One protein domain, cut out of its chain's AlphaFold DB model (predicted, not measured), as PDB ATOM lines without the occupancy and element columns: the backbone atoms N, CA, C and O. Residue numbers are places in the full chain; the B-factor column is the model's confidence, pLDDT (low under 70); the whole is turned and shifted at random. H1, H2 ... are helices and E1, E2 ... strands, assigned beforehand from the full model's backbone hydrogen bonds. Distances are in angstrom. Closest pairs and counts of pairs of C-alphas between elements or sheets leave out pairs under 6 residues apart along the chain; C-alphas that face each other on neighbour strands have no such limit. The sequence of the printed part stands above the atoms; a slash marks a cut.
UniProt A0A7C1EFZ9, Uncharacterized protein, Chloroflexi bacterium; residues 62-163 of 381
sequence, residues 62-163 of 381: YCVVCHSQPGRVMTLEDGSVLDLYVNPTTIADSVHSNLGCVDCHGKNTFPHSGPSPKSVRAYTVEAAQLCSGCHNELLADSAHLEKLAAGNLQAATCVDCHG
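What this domain is: This is residues 62 to 163 of the 381 residues of an uncharacterized protein of Chloroflexi bacterium (UniProt A0A7C1EFZ9). Short helices are strung on winding loops, with H4 and H5 near the middle, H7 close by them, H1, H2, H3 and a small two-strand hairpin of E1 and E2 towards one end, and H6 alone towards the other. The helices form no bundle and have few contacts with one another, and the loop of residues 136 to 142 sticks out between H5 and H6. The printed part has 102 residues, with seven named helices and two named strands in the order H1, E1, E2, H2, H3, H4, H5, H6, H7. The sheet, E1 next to E2, is antiparallel; the class is mostly helix, although under half of the residues, 46 of 102, are in named elements. The whole is compact, with a radius of gyration of the C-alphas of 14.6 A, and spans 40 by 34 by 23 A.

How they stand to each other: H1, residues 62 to 67, is close to but not clearly touching H2, residues 88 to 92; their closest C-alphas, of Val 64 and Pro 88, are 7.4 A apart. H1 is also close to but not clearly touching H3, residues 101 to 105, at 7.3 A between the C-alphas of Cys 63 and Cys 101. E1, residues 73 to 75, and E2, residues 81 to 83, are a hairpin, antiparallel at 157 degrees, with N 74 and O 82 at 2.9 A and N 82 and O 74 at 2.8 A, within hydrogen-bond range. The closest C-alphas of E2 and H4, residues 120 to 127, are those of Leu 82 and Val 120, 6.0 A apart. H3 and H5, residues 129 to 132, only just touch, with 3 pairs of C-alphas within 8 A, the closest Cys 104 and Leu 130 at 6.1 A. H4 and H5 meet only through their link. H7, residues 158 to 162, is close to but not clearly touching H4, at 7.2 A between the C-alphas of Thr 124 and Val 159, and likewise H5, at 7.2 A between those of Cys 131 and Cys 158. H6, residues 143 to 149, touches no helix. Every O i to N i+4 pair is within hydrogen-bond range in H2, H3, H4, H6 and H7, 1 of 2 is in H1, and H5 is too short for such a pair.

Where its parts are: H1 begins at C-alpha 62, (58.789, -40.132, -34.703), and is 9.2 A long. E1 measures 6.9 A, E2 6.4 A, H2 6.4 A and H3 6.0 A. H4, the longest helix, measures 10.3 A and begins at C-alpha 120, (38.159, -44.472, -45.938). H5 measures 5.3 A, H6 9.8 A and H7 5.9 A, ending at C-alpha 162, (46.583, -34.621, -56.757).

The domain as a whole: The two C-alphas farthest apart, of Val 65 and Asp 141, are 40.5 A apart. The printed part has no cut. The link from H3 to H4, residues 106 to 119, is long. The mean pLDDT of the printed part is 89.5, and residue 140 alone is under 70.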
ATOM      1  N   TYR A  62      59.729 -39.429 -35.568       85.44
ATOM      2  CA  TYR A  62      58.789 -40.132 -34.703       85.44
ATOM      3  C   TYR A  62      57.675 -40.848 -35.482       85.44
ATOM      4  O   TYR A  62      57.392 -42.022 -35.243       85.44
ATOM      5  N   CYS A  63      57.061 -40.168 -36.453       89.19
ATOM      6  CA  CYS A  63      55.929 -40.689 -37.223       89.19
ATOM      7  C   CYS A  63      56.331 -41.925 -38.043       89.19
ATOM      8  O   CYS A  63      55.606 -42.927 -38.085       89.19
ATOM      9  N   VAL A  64      57.525 -41.887 -38.644       90.25
ATOM     10  CA  VAL A  64      58.025 -42.970 -39.498       90.25
ATOM     11  C   VAL A  64      58.314 -44.256 -38.724       90.25
ATOM     12  O   VAL A  64      58.293 -45.318 -39.339       90.25
ATOM     13  N   VAL A  65      58.493 -44.224 -37.396       89.69
ATOM     14  CA  VAL A  65      58.672 -45.447 -36.584       89.69
ATOM     15  C   VAL A  65      57.520 -46.420 -36.806       89.69
ATOM     16  O   VAL A  65      57.746 -47.622 -36.933       89.69
ATOM     17  N   CYS A  66      56.292 -45.905 -36.878       91.44
ATOM     18  CA  CYS A  66      55.104 -46.719 -37.086       91.44
ATOM     19  C   CYS A  66      54.625 -46.697 -38.536       91.44
ATOM     20  O   CYS A  66      54.288 -47.763 -39.044       91.44
ATOM     21  N   HIS A  67      54.614 -45.534 -39.189       92.62
ATOM     22  CA  HIS A  67      54.011 -45.368 -40.513       92.62
ATOM     23  C   HIS A  67      54.921 -45.793 -41.672       92.62
ATOM     24  O   HIS A  67      54.415 -46.016 -42.757       92.62
ATOM     25  N   SER A  68      56.225 -46.022 -41.476       92.12
ATOM     26  CA  SER A  68      57.092 -46.568 -42.543       92.12
ATOM     27  C   SER A  68      57.145 -48.101 -42.592       92.12
ATOM     28  O   SER A  68      57.956 -48.675 -43.318       92.12
ATOM     29  N   GLN A  69      56.297 -48.792 -41.821       91.25
ATOM     30  CA  GLN A  69      56.253 -50.256 -41.792       91.25
ATOM     31  C   GLN A  69      55.231 -50.789 -42.812       91.25
ATOM     32  O   GLN A  69      54.039 -50.517 -42.649       91.25
ATOM     33  N   PRO A  70      55.647 -51.564 -43.834       91.81
ATOM     34  CA  PRO A  70      54.720 -52.132 -44.810       91.81
ATOM     35  C   PRO A  70      53.658 -53.027 -44.161       91.81
ATOM     36  O   PRO A  70      53.952 -53.786 -43.236       91.81
ATOM     37  N   GLY A  71      52.427 -52.973 -44.676       89.69
ATOM     38  CA  GLY A  71      51.313 -53.800 -44.198       89.69
ATOM     39  C   GLY A  71      50.679 -53.318 -42.891       89.69
ATOM     40  O   GLY A  71      49.850 -54.025 -42.314       89.69
ATOM     41  N   ARG A  72      51.046 -52.126 -42.410       93.31
ATOM     42  CA  ARG A  72      50.366 -51.493 -41.284       93.31
ATOM     43  C   ARG A  72      49.045 -50.901 -41.757       93.31
ATOM     44  O   ARG A  72      49.022 -49.946 -42.516       93.31
ATOM     45  N   VAL A  73      47.957 -51.461 -41.251       93.62
ATOM     46  CA  VAL A  73      46.597 -51.082 -41.629       93.62
ATOM     47  C   VAL A  73      45.714 -50.912 -40.399       93.62
ATOM     48  O   VAL A  73      46.031 -51.414 -39.318       93.62
ATOM     49  N   MET A  74      44.582 -50.243 -40.579       91.88
ATOM     50  CA  MET A  74      43.524 -50.120 -39.583       91.88
ATOM     51  C   MET A  74      42.174 -50.459 -40.213       91.88
ATOM     52  O   MET A  74      41.857 -49.988 -41.298       91.88
ATOM     53  N   THR A  75      41.367 -51.267 -39.529       93.88
ATOM     54  CA  THR A  75      39.975 -51.514 -39.929       93.88
ATOM     55  C   THR A  75      39.078 -50.424 -39.350       93.88
ATOM     56  O   THR A  75      39.140 -50.158 -38.149       93.88
ATOM     57  N   LEU A  76      38.262 -49.803 -40.200       93.69
ATOM     58  CA  LEU A  76      37.335 -48.727 -39.851       93.69
ATOM     59  C   LEU A  76      35.939 -49.270 -39.503       93.69
ATOM     60  O   LEU A  76      35.677 -50.470 -39.610       93.69
ATOM     61  N   GLU A  77      35.038 -48.387 -39.063       91.06
ATOM     62  CA  GLU A  77      33.703 -48.766 -38.570       91.06
ATOM     63  C   GLU A  77      32.836 -49.476 -39.621       91.06
ATOM     64  O   GLU A  77      32.090 -50.397 -39.290       91.06
ATOM     65  N   ASP A  78      32.951 -49.079 -40.889       93.69
ATOM     66  CA  ASP A  78      32.257 -49.693 -42.027       93.69
ATOM     67  C   ASP A  78      32.915 -50.996 -42.528       93.69
ATOM     68  O   ASP A  78      32.442 -51.606 -43.486       93.69
ATOM     69  N   GLY A  79      34.004 -51.433 -41.885       93.06
ATOM     70  CA  GLY A  79      34.785 -52.606 -42.272       93.06
ATOM     71  C   GLY A  79      35.815 -52.348 -43.373       93.06
ATOM     72  O   GLY A  79      36.555 -53.270 -43.722       93.06
ATOM     73  N   SER A  80      35.908 -51.124 -43.905       95.12
ATOM     74  CA  SER A  80      36.979 -50.750 -44.829       95.12
ATOM     75  C   SER A  80      38.344 -50.784 -44.134       95.12
ATOM     76  O   SER A  80      38.460 -50.632 -42.915       95.12
ATOM     77  N   VAL A  81      39.395 -51.042 -44.912       94.62
ATOM     78  CA  VAL A  81      40.772 -51.125 -44.416       94.62
ATOM     79  C   VAL A  81      41.523 -49.888 -44.884       94.62
ATOM     80  O   VAL A  81      41.708 -49.694 -46.082       94.62
ATOM     81  N   LEU A  82      41.949 -49.061 -43.935       93.12
ATOM     82  CA  LEU A  82      42.806 -47.912 -44.178       93.12
ATOM     83  C   LEU A  82      44.269 -48.352 -44.131       93.12
ATOM     84  O   LEU A  82      44.725 -48.883 -43.112       93.12
ATOM     85  N   ASP A  83      44.997 -48.122 -45.221       93.38
ATOM     86  CA  ASP A  83      46.447 -48.282 -45.238       93.38
ATOM     87  C   ASP A  83      47.100 -47.118 -44.488       93.38
ATOM     88  O   ASP A  83      46.834 -45.950 -44.763       93.38
ATOM     89  N   LEU A  84      47.921 -47.449 -43.496       92.94
ATOM     90  CA  LEU A  84      48.656 -46.483 -42.686       92.94
ATOM     91  C   LEU A  84      50.134 -46.427 -43.086       92.94
ATOM     92  O   LEU A  84      50.893 -45.669 -42.475       92.94
ATOM     93  N   TYR A  85      50.557 -47.251 -44.046       94.06
ATOM     94  CA  TYR A  85      51.911 -47.242 -44.564       94.06
ATOM     95  C   TYR A  85      52.164 -46.002 -45.426       94.06
ATOM     96  O   TYR A  85      51.406 -45.660 -46.329       94.06
ATOM     97  N   VAL A  86      53.286 -45.347 -45.159       91.81
ATOM     98  CA  VAL A  86      53.796 -44.193 -45.885       91.81
ATOM     99  C   VAL A  86      55.283 -44.407 -46.103       91.81
ATOM    100  O   VAL A  86      56.058 -44.528 -45.151       91.81
ATOM    101  N   ASN A  87      55.699 -44.441 -47.366       90.19
ATOM    102  CA  ASN A  87      57.111 -44.469 -47.708       90.19
ATOM    103  C   ASN A  87      57.688 -43.041 -47.617       90.19
ATOM    104  O   ASN A  87      57.234 -42.168 -48.359       90.19
ATOM    105  N   PRO A  88      58.701 -42.780 -46.766       86.62
ATOM    106  CA  PRO A  88      59.304 -41.452 -46.656       86.62
ATOM    107  C   PRO A  88      59.853 -40.902 -47.979       86.62
ATOM    108  O   PRO A  88      59.855 -39.689 -48.170       86.62
ATOM    109  N   THR A  89      60.292 -41.768 -48.902       88.88
ATOM    110  CA  THR A  89      60.790 -41.313 -50.210       88.88
ATOM    111  C   THR A  89      59.676 -40.722 -51.067       88.88
ATOM    112  O   THR A  89      59.916 -39.759 -51.774       88.88
ATOM    113  N   THR A  90      58.446 -41.227 -50.953       89.62
ATOM    114  CA  THR A  90      57.297 -40.723 -51.718       89.62
ATOM    115  C   THR A  90      57.007 -39.254 -51.407       89.62
ATOM    116  O   THR A  90      56.816 -38.462 -52.324       89.62
ATOM    117  N   ILE A  91      57.067 -38.865 -50.128       88.38
ATOM    118  CA  ILE A  91      56.909 -37.458 -49.723       88.38
ATOM    119  C   ILE A  91      58.112 -36.630 -50.178       88.38
ATOM    120  O   ILE A  91      57.936 -35.516 -50.671       88.38
ATOM    121  N   ALA A  92      59.325 -37.172 -50.041       88.50
ATOM    122  CA  ALA A  92      60.549 -36.500 -50.470       88.50
ATOM    123  C   ALA A  92      60.596 -36.226 -51.986       88.50
ATOM    124  O   ALA A  92      61.239 -35.265 -52.400       88.50
ATOM    125  N   ASP A  93      59.893 -37.025 -52.790       89.69
ATOM    126  CA  ASP A  93      59.778 -36.855 -54.243       89.69
ATOM    127  C   ASP A  93      58.599 -35.943 -54.654       89.69
ATOM    128  O   ASP A  93      58.473 -35.577 -55.824       89.69
ATOM    129  N   SER A  94      57.740 -35.551 -53.708       91.69
ATOM    130  CA  SER A  94      56.589 -34.673 -53.956       91.69
ATOM    131  C   SER A  94      56.969 -33.185 -53.984       91.69
ATOM    132  O   SER A  94      58.034 -32.766 -53.519       91.69
ATOM    133  N   VAL A  95      56.032 -32.341 -54.433       92.38
ATOM    134  CA  VAL A  95      56.160 -30.870 -54.336       92.38
ATOM    135  C   VAL A  95      56.251 -30.359 -52.891       92.38
ATOM    136  O   VAL A  95      56.705 -29.240 -52.656       92.38
ATOM    137  N   HIS A  96      55.858 -31.183 -51.916       92.00
ATOM    138  CA  HIS A  96      55.896 -30.882 -50.487       92.00
ATOM    139  C   HIS A  96      57.101 -31.506 -49.768       92.00
ATOM    140  O   HIS A  96      57.096 -31.617 -48.546       92.00
ATOM    141  N   SER A  97      58.166 -31.857 -50.490       91.75
ATOM    142  CA  SER A  97      59.390 -32.472 -49.942       91.75
ATOM    143  C   SER A  97      60.058 -31.720 -48.780       91.75
ATOM    144  O   SER A  97      60.771 -32.327 -47.983       91.75
ATOM    145  N   ASN A  98      59.816 -30.412 -48.655       89.94
ATOM    146  CA  ASN A  98      60.341 -29.579 -47.569       89.94
ATOM    147  C   ASN A  98      59.446 -29.541 -46.315       89.94
ATOM    148  O   ASN A  98      59.809 -28.871 -45.348       89.94
ATOM    149  N   LEU A  99      58.282 -30.198 -46.331       89.75
ATOM    150  CA  LEU A  99      57.338 -30.218 -45.215       89.75
ATOM    151  C   LEU A  99      57.495 -31.474 -44.354       89.75
ATOM    152  O   LEU A  99      57.751 -32.583 -44.832       89.75
ATOM    153  N   GLY A 100      57.304 -31.289 -43.053       89.00
ATOM    154  CA  GLY A 100      57.173 -32.358 -42.084       89.00
ATOM    155  C   GLY A 100      55.753 -32.930 -42.005       89.00
ATOM    156  O   GLY A 100      54.774 -32.280 -42.364       89.00
ATOM    157  N   CYS A 101      55.603 -34.134 -41.447       89.69
ATOM    158  CA  CYS A 101      54.317 -34.801 -41.242       89.69
ATOM    159  C   CYS A 101      53.340 -33.908 -40.461       89.69
ATOM    160  O   CYS A 101      52.160 -33.838 -40.787       89.69
ATOM    161  N   VAL A 102      53.837 -33.207 -39.435       89.81
ATOM    162  CA  VAL A 102      53.026 -32.330 -38.578       89.81
ATOM    163  C   VAL A 102      52.651 -31.005 -39.236       89.81
ATOM    164  O   VAL A 102      51.744 -30.344 -38.736       89.81
ATOM    165  N   ASP A 103      53.309 -30.622 -40.332       90.69
ATOM    166  CA  ASP A 103      52.968 -29.397 -41.058       90.69
ATOM    167  C   ASP A 103      51.642 -29.567 -41.810       90.69
ATOM    168  O   ASP A 103      50.864 -28.621 -41.897       90.69
ATOM    169  N   CYS A 104      51.335 -30.792 -42.256       90.56
ATOM    170  CA  CYS A 104      50.032 -31.144 -42.824       90.56
ATOM    171  C   CYS A 104      49.085 -31.736 -41.770       90.56
ATOM    172  O   CYS A 104      47.987 -31.230 -41.586       90.56
ATOM    173  N   HIS A 105      49.490 -32.783 -41.040       90.00
ATOM    174  CA  HIS A 105      48.604 -33.493 -40.100       90.00
ATOM    175  C   HIS A 105      48.336 -32.737 -38.790       90.00
ATOM    176  O   HIS A 105      47.446 -33.115 -38.027       90.00
ATOM    177  N   GLY A 106      49.116 -31.700 -38.486       87.38
ATOM    178  CA  GLY A 106      49.026 -30.956 -37.236       87.38
ATOM    179  C   GLY A 106      49.618 -31.696 -36.031       87.38
ATOM    180  O   GLY A 106      49.660 -32.925 -35.950       87.38
ATOM    181  N   LYS A 107      50.054 -30.925 -35.029       83.88
ATOM    182  CA  LYS A 107      50.697 -31.460 -33.811       83.88
ATOM    183  C   LYS A 107      49.759 -32.300 -32.940       83.88
ATOM    184  O   LYS A 107      50.205 -33.241 -32.297       83.88
ATOM    185  N   ASN A 108      48.461 -31.995 -32.960       84.00
ATOM    186  CA  ASN A 108      47.456 -32.663 -32.125       84.00
ATOM    187  C   ASN A 108      47.032 -34.042 -32.658       84.00
ATOM    188  O   ASN A 108      46.238 -34.720 -32.013       84.00
ATOM    189  N   THR A 109      47.546 -34.465 -33.820       85.31
ATOM    190  CA  THR A 109      47.288 -35.808 -34.364       85.31
ATOM    191  C   THR A 109      47.847 -36.908 -33.457       85.31
ATOM    192  O   THR A 109      47.323 -38.023 -33.464       85.31
ATOM    193  N   PHE A 110      48.873 -36.606 -32.651       84.81
ATOM    194  CA  PHE A 110      49.450 -37.532 -31.683       84.81
ATOM    195  C   PHE A 110      49.315 -37.000 -30.239       84.81
ATOM    196  O   PHE A 110      49.608 -35.830 -30.007       84.81
ATOM    197  N   PRO A 111      48.922 -37.833 -29.252       84.69
ATOM    198  CA  PRO A 111      48.501 -39.228 -29.391       84.69
ATOM    199  C   PRO A 111      47.195 -39.341 -30.190       84.69
ATOM    200  O   PRO A 111      46.310 -38.500 -30.026       84.69
ATOM    201  N   HIS A 112      47.072 -40.376 -31.035       86.56
ATOM    202  CA  HIS A 112      45.875 -40.650 -31.845       86.56
ATOM    203  C   HIS A 112      44.669 -40.932 -30.933       86.56
ATOM    204  O   HIS A 112      44.393 -42.071 -30.565       86.56
ATOM    205  N   SER A 113      44.006 -39.867 -30.498       83.25
ATOM    206  CA  SER A 113      43.013 -39.868 -29.416       83.25
ATOM    207  C   SER A 113      41.617 -39.464 -29.890       83.25
ATOM    208  O   SER A 113      40.666 -39.508 -29.111       83.25
ATOM    209  N   GLY A 114      41.492 -39.093 -31.168       81.94
ATOM    210  CA  GLY A 114      40.218 -38.830 -31.824       81.94
ATOM    211  C   GLY A 114      39.438 -40.112 -32.146       81.94
ATOM    212  O   GLY A 114      39.995 -41.213 -32.097       81.94
ATOM    213  N   PRO A 115      38.140 -39.985 -32.469       86.06
ATOM    214  CA  PRO A 115      37.350 -41.109 -32.956       86.06
ATOM    215  C   PRO A 115      37.928 -41.646 -34.270       86.06
ATOM    216  O   PRO A 115      38.493 -40.897 -35.067       86.06
ATOM    217  N   SER A 116      37.756 -42.946 -34.508       86.12
ATOM    218  CA  SER A 116      38.070 -43.528 -35.813       86.12
ATOM    219  C   SER A 116      37.188 -42.888 -36.890       86.12
ATOM    220  O   SER A 116      35.990 -42.706 -36.652       86.12
ATOM    221  N   PRO A 117      37.720 -42.606 -38.092       89.81
ATOM    222  CA  PRO A 117      36.887 -42.277 -39.236       89.81
ATOM    223  C   PRO A 117      35.874 -43.392 -39.518       89.81
ATOM    224  O   PRO A 117      36.160 -44.577 -39.314       89.81
ATOM    225  N   LYS A 118      34.697 -43.006 -40.022       92.38
ATOM    226  CA  LYS A 118      33.607 -43.944 -40.338       92.38
ATOM    227  C   LYS A 118      33.932 -44.860 -41.519       92.38
ATOM    228  O   LYS A 118      33.490 -46.002 -41.543       92.38
ATOM    229  N   SER A 119      34.666 -44.332 -42.495       94.62
ATOM    230  CA  SER A 119      35.073 -45.010 -43.724       94.62
ATOM    231  C   SER A 119      36.328 -44.360 -44.294       94.62
ATOM    232  O   SER A 119      36.650 -43.219 -43.943       94.62
ATOM    233  N   VAL A 120      37.009 -45.049 -45.216       94.00
ATOM    234  CA  VAL A 120      38.159 -44.472 -45.938       94.00
ATOM    235  C   VAL A 120      37.737 -43.194 -46.663       94.00
ATOM    236  O   VAL A 120      38.436 -42.191 -46.585       94.00
ATOM    237  N   ARG A 121      36.553 -43.173 -47.294       94.12
ATOM    238  CA  ARG A 121      36.084 -41.975 -48.001       94.12
ATOM    239  C   ARG A 121      35.844 -40.797 -47.060       94.12
ATOM    240  O   ARG A 121      36.227 -39.678 -47.384       94.12
ATOM    241  N   ALA A 122      35.233 -41.044 -45.900       93.12
ATOM    242  CA  ALA A 122      35.026 -40.002 -44.897       93.12
ATOM    243  C   ALA A 122      36.365 -39.432 -44.407       93.12
ATOM    244  O   ALA A 122      36.502 -38.217 -44.299       93.12
ATOM    245  N   TYR A 123      37.358 -40.303 -44.193       92.50
ATOM    246  CA  TYR A 123      38.717 -39.889 -43.859       92.50
ATOM    247  C   TYR A 123      39.345 -39.019 -44.956       92.50
ATOM    248  O   TYR A 123      39.854 -37.949 -44.646       92.50
ATOM    249  N   THR A 124      39.269 -39.422 -46.230       93.62
ATOM    250  CA  THR A 124      39.816 -38.642 -47.354       93.62
ATOM    251  C   THR A 124      39.187 -37.251 -47.451       93.62
ATOM    252  O   THR A 124      39.907 -36.269 -47.602       93.62
ATOM    253  N   VAL A 125      37.859 -37.148 -47.319       93.25
ATOM    254  CA  VAL A 125      37.143 -35.860 -47.368       93.25
ATOM    255  C   VAL A 125      37.554 -34.936 -46.220       93.25
ATOM    256  O   VAL A 125      37.718 -33.735 -46.427       93.25
ATOM    257  N   GLU A 126      37.743 -35.477 -45.017       90.88
ATOM    258  CA  GLU A 126      38.227 -34.708 -43.867       90.88
ATOM    259  C   GLU A 126      39.695 -34.292 -44.045       90.88
ATOM    260  O   GLU A 126      40.027 -33.116 -43.911       90.88
ATOM    261  N   ALA A 127      40.567 -35.229 -44.420       90.25
ATOM    262  CA  ALA A 127      41.995 -34.988 -44.604       90.25
ATOM    263  C   ALA A 127      42.286 -33.982 -45.730       90.25
ATOM    264  O   ALA A 127      43.213 -33.183 -45.612       90.25
ATOM    265  N   ALA A 128      41.470 -33.950 -46.789       91.75
ATOM    266  CA  ALA A 128      41.611 -32.978 -47.871       91.75
ATOM    267  C   ALA A 128      41.458 -31.517 -47.401       91.75
ATOM    268  O   ALA A 128      41.970 -30.606 -48.049       91.75
ATOM    269  N   GLN A 129      40.815 -31.265 -46.254       88.31
ATOM    270  CA  GLN A 129      40.695 -29.912 -45.694       88.31
ATOM    271  C   GLN A 129      42.043 -29.345 -45.234       88.31
ATOM    272  O   GLN A 129      42.207 -28.124 -45.181       88.31
ATOM    273  N   LEU A 130      43.022 -30.210 -44.942       91.62
ATOM    274  CA  LEU A 130      44.382 -29.801 -44.584       91.62
ATOM    275  C   LEU A 130      45.040 -29.021 -45.728       91.62
ATOM    276  O   LEU A 130      45.747 -28.045 -45.482       91.62
ATOM    277  N   CYS A 131      44.742 -29.392 -46.979       91.31
ATOM    278  CA  CYS A 131      45.237 -28.707 -48.169       91.31
ATOM    279  C   CYS A 131      44.789 -27.239 -48.181       91.31
ATOM    280  O   CYS A 131      45.600 -26.340 -48.405       91.31
ATOM    281  N   SER A 132      43.518 -26.987 -47.857       88.25
ATOM    282  CA  SER A 132      42.910 -25.650 -47.852       88.25
ATOM    283  C   SER A 132      43.450 -24.725 -46.757       88.25
ATOM    284  O   SER A 132      43.248 -23.512 -46.828       88.25
ATOM    285  N   GLY A 133      44.171 -25.265 -45.765       88.50
ATOM    286  CA  GLY A 133      44.899 -24.467 -44.777       88.50
ATOM    287  C   GLY A 133      45.973 -23.574 -45.408       88.50
ATOM    288  O   GLY A 133      46.252 -22.493 -44.889       88.50
ATOM    289  N   CYS A 134      46.526 -23.989 -46.555       91.19
ATOM    290  CA  CYS A 134      47.497 -23.213 -47.330       91.19
ATOM    291  C   CYS A 134      47.020 -22.899 -48.759       91.19
ATOM    292  O   CYS A 134      47.260 -21.797 -49.246       91.19
ATOM    293  N   HIS A 135      46.317 -23.816 -49.430       89.69
ATOM    294  CA  HIS A 135      45.862 -23.676 -50.818       89.69
ATOM    295  C   HIS A 135      44.393 -23.253 -50.889       89.69
ATOM    296  O   HIS A 135      43.510 -24.097 -50.982       89.69
ATOM    297  N   ASN A 136      44.115 -21.948 -50.857       84.31
ATOM    298  CA  ASN A 136      42.738 -21.431 -50.833       84.31
ATOM    299  C   ASN A 136      42.382 -20.469 -51.980       84.31
ATOM    300  O   ASN A 136      41.213 -20.130 -52.145       84.31
ATOM    301  N   GLU A 137      43.353 -20.064 -52.799       77.00
ATOM    302  CA  GLU A 137      43.180 -18.970 -53.765       77.00
ATOM    303  C   GLU A 137      42.231 -19.301 -54.930       77.00
ATOM    304  O   GLU A 137      41.569 -18.409 -55.452       77.00
ATOM    305  N   LEU A 138      42.141 -20.574 -55.331       72.19
ATOM    306  CA  LEU A 138      41.367 -21.023 -56.501       72.19
ATOM    307  C   LEU A 138      40.160 -21.898 -56.133       72.19
ATOM    308  O   LEU A 138      39.643 -22.617 -56.984       72.19
ATOM    309  N   LEU A 139      39.747 -21.878 -54.863       71.69
ATOM    310  CA  LEU A 139      38.667 -22.734 -54.361       71.69
ATOM    311  C   LEU A 139      37.281 -22.088 -54.436       71.69
ATOM    312  O   LEU A 139      36.279 -22.781 -54.256       71.69
ATOM    313  N   ALA A 140      37.216 -20.773 -54.668       68.75
ATOM    314  CA  ALA A 140      35.949 -20.081 -54.858       68.75
ATOM    315  C   ALA A 140      35.202 -20.703 -56.048       68.75
ATOM    316  O   ALA A 140      35.787 -20.929 -57.107       68.75
ATOM    317  N   ASP A 141      33.925 -21.010 -55.833       77.62
ATOM    318  CA  ASP A 141      33.012 -21.536 -56.851       77.62
ATOM    319  C   ASP A 141      33.365 -22.931 -57.397       77.62
ATOM    320  O   ASP A 141      32.909 -23.306 -58.473       77.62
ATOM    321  N   SER A 142      34.143 -23.735 -56.658       88.44
ATOM    322  CA  SER A 142      34.341 -25.144 -57.017       88.44
ATOM    323  C   SER A 142      33.042 -25.932 -56.896       88.44
ATOM    324  O   SER A 142      32.538 -26.161 -55.792       88.44
ATOM    325  N   ALA A 143      32.556 -26.427 -58.035       89.69
ATOM    326  CA  ALA A 143      31.385 -27.294 -58.094       89.69
ATOM    327  C   ALA A 143      31.568 -28.551 -57.226       89.69
ATOM    328  O   ALA A 143      30.640 -28.981 -56.540       89.69
ATOM    329  N   HIS A 144      32.774 -29.128 -57.191       91.75
ATOM    330  CA  HIS A 144      33.057 -30.281 -56.337       91.75
ATOM    331  C   HIS A 144      32.966 -29.948 -54.844       91.75
ATOM    332  O   HIS A 144      32.309 -30.677 -54.095       91.75
ATOM    333  N   LEU A 145      33.560 -28.832 -54.407       89.25
ATOM    334  CA  LEU A 145      33.462 -28.398 -53.010       89.25
ATOM    335  C   LEU A 145      32.026 -28.028 -52.625       89.25
ATOM    336  O   LEU A 145      31.607 -28.326 -51.507       89.25
ATOM    337  N   GLU A 146      31.250 -27.446 -53.541       89.94
ATOM    338  CA  GLU A 146      29.828 -27.166 -53.327       89.94
ATOM    339  C   GLU A 146      29.037 -28.462 -53.090       89.94
ATOM    340  O   GLU A 146      28.290 -28.571 -52.114       89.94
ATOM    341  N   LYS A 147      29.233 -29.486 -53.932       91.75
ATOM    342  CA  LYS A 147      28.566 -30.788 -53.760       91.75
ATOM    343  C   LYS A 147      29.012 -31.502 -52.483       91.75
ATOM    344  O   LYS A 147      28.165 -32.088 -51.803       91.75
ATOM    345  N   LEU A 148      30.292 -31.418 -52.116       91.06
ATOM    346  CA  LEU A 148      30.792 -31.921 -50.832       91.06
ATOM    347  C   LEU A 148      30.120 -31.209 -49.651       91.06
ATOM    348  O   LEU A 148      29.654 -31.873 -48.725       91.06
ATOM    349  N   ALA A 149      30.004 -29.879 -49.700       89.88
ATOM    350  CA  ALA A 149      29.320 -29.086 -48.680       89.88
ATOM    351  C   ALA A 149      27.818 -29.418 -48.589       89.88
ATOM    352  O   ALA A 149      27.243 -29.391 -47.501       89.88
ATOM    353  N   ALA A 150      27.199 -29.806 -49.707       93.19
ATOM    354  CA  ALA A 150      25.830 -30.320 -49.760       93.19
ATOM    355  C   ALA A 150      25.687 -31.774 -49.250       93.19
ATOM    356  O   ALA A 150      24.580 -32.311 -49.226       93.19
ATOM    357  N   GLY A 151      26.781 -32.417 -48.827       91.56
ATOM    358  CA  GLY A 151      26.789 -33.762 -48.251       91.56
ATOM    359  C   GLY A 151      27.018 -34.895 -49.253       91.56
ATOM    360  O   GLY A 151      26.954 -36.064 -48.866       91.56
ATOM    361  N   ASN A 152      27.309 -34.593 -50.522       92.31
ATOM    362  CA  ASN A 152      27.676 -35.616 -51.494       92.31
ATOM    363  C   ASN A 152      29.143 -36.025 -51.311       92.31
ATOM    364  O   ASN A 152      30.040 -35.445 -51.915       92.31
ATOM    365  N   LEU A 153      29.381 -37.070 -50.517       91.12
ATOM    366  CA  LEU A 153      30.726 -37.598 -50.277       91.12
ATOM    367  C   LEU A 153      31.390 -38.211 -51.520       91.12
ATOM    368  O   LEU A 153      32.566 -38.535 -51.440       91.12
ATOM    369  N   GLN A 154      30.684 -38.395 -52.640       90.88
ATOM    370  CA  GLN A 154      31.283 -38.878 -53.894       90.88
ATOM    371  C   GLN A 154      31.905 -37.754 -54.730       90.88
ATOM    372  O   GLN A 154      32.661 -38.036 -55.651       90.88
ATOM    373  N   ALA A 155      31.619 -36.488 -54.420       92.31
ATOM    374  CA  ALA A 155      32.254 -35.375 -55.114       92.31
ATOM    375  C   ALA A 155      33.760 -35.337 -54.818       92.31
ATOM    376  O   ALA A 155      34.180 -35.637 -53.697       92.31
ATOM    377  N   ALA A 156      34.564 -35.001 -55.828       92.44
ATOM    378  CA  ALA A 156      36.017 -35.070 -55.748       92.44
ATOM    379  C   ALA A 156      36.614 -34.041 -54.770       92.44
ATOM    380  O   ALA A 156      36.088 -32.955 -54.544       92.44
ATOM    381  N   THR A 157      37.753 -34.397 -54.197       91.88
ATOM    382  CA  THR A 157      38.561 -33.612 -53.264       91.88
ATOM    383  C   THR A 157      39.932 -33.335 -53.877       91.88
ATOM    384  O   THR A 157      40.281 -33.881 -54.922       91.88
ATOM    385  N   CYS A 158      40.759 -32.533 -53.201       90.56
ATOM    386  CA  CYS A 158      42.145 -32.294 -53.612       90.56
ATOM    387  C   CYS A 158      42.921 -33.608 -53.810       90.56
ATOM    388  O   CYS A 158      43.678 -33.742 -54.767       90.56
ATOM    389  N   VAL A 159      42.686 -34.579 -52.921       91.62
ATOM    390  CA  VAL A 159      43.389 -35.866 -52.892       91.62
ATOM    391  C   VAL A 159      43.016 -36.756 -54.073       91.62
ATOM    392  O   VAL A 159      43.861 -37.500 -54.556       91.62
ATOM    393  N   ASP A 160      41.782 -36.649 -54.570       90.56
ATOM    394  CA  ASP A 160      41.307 -37.481 -55.680       90.56
ATOM    395  C   ASP A 160      42.025 -37.139 -56.996       90.56
ATOM    396  O   ASP A 160      42.217 -38.013 -57.833       90.56
ATOM    397  N   CYS A 161      42.475 -35.888 -57.154       87.94
ATOM    398  CA  CYS A 161      43.187 -35.445 -58.355       87.94
ATOM    399  C   CYS A 161      44.708 -35.361 -58.174       87.94
ATOM    400  O   CYS A 161      45.461 -35.641 -59.104       87.94
ATOM    401  N   HIS A 162      45.169 -34.913 -57.004       88.38
ATOM    402  CA  HIS A 162      46.583 -34.621 -56.757       88.38
ATOM    403  C   HIS A 162      47.292 -35.681 -55.914       88.38
ATOM    404  O   HIS A 162      48.504 -35.589 -55.758       88.38
ATOM    405  N   GLY A 163      46.576 -36.661 -55.363       89.44
ATOM    406  CA  GLY A 163      47.130 -37.564 -54.361       89.44
ATOM    407  C   GLY A 163      47.305 -36.883 -53.000       89.44
ATOM    408  O   GLY A 163      46.824 -35.774 -52.757       89.44
TER     409      GLY A 163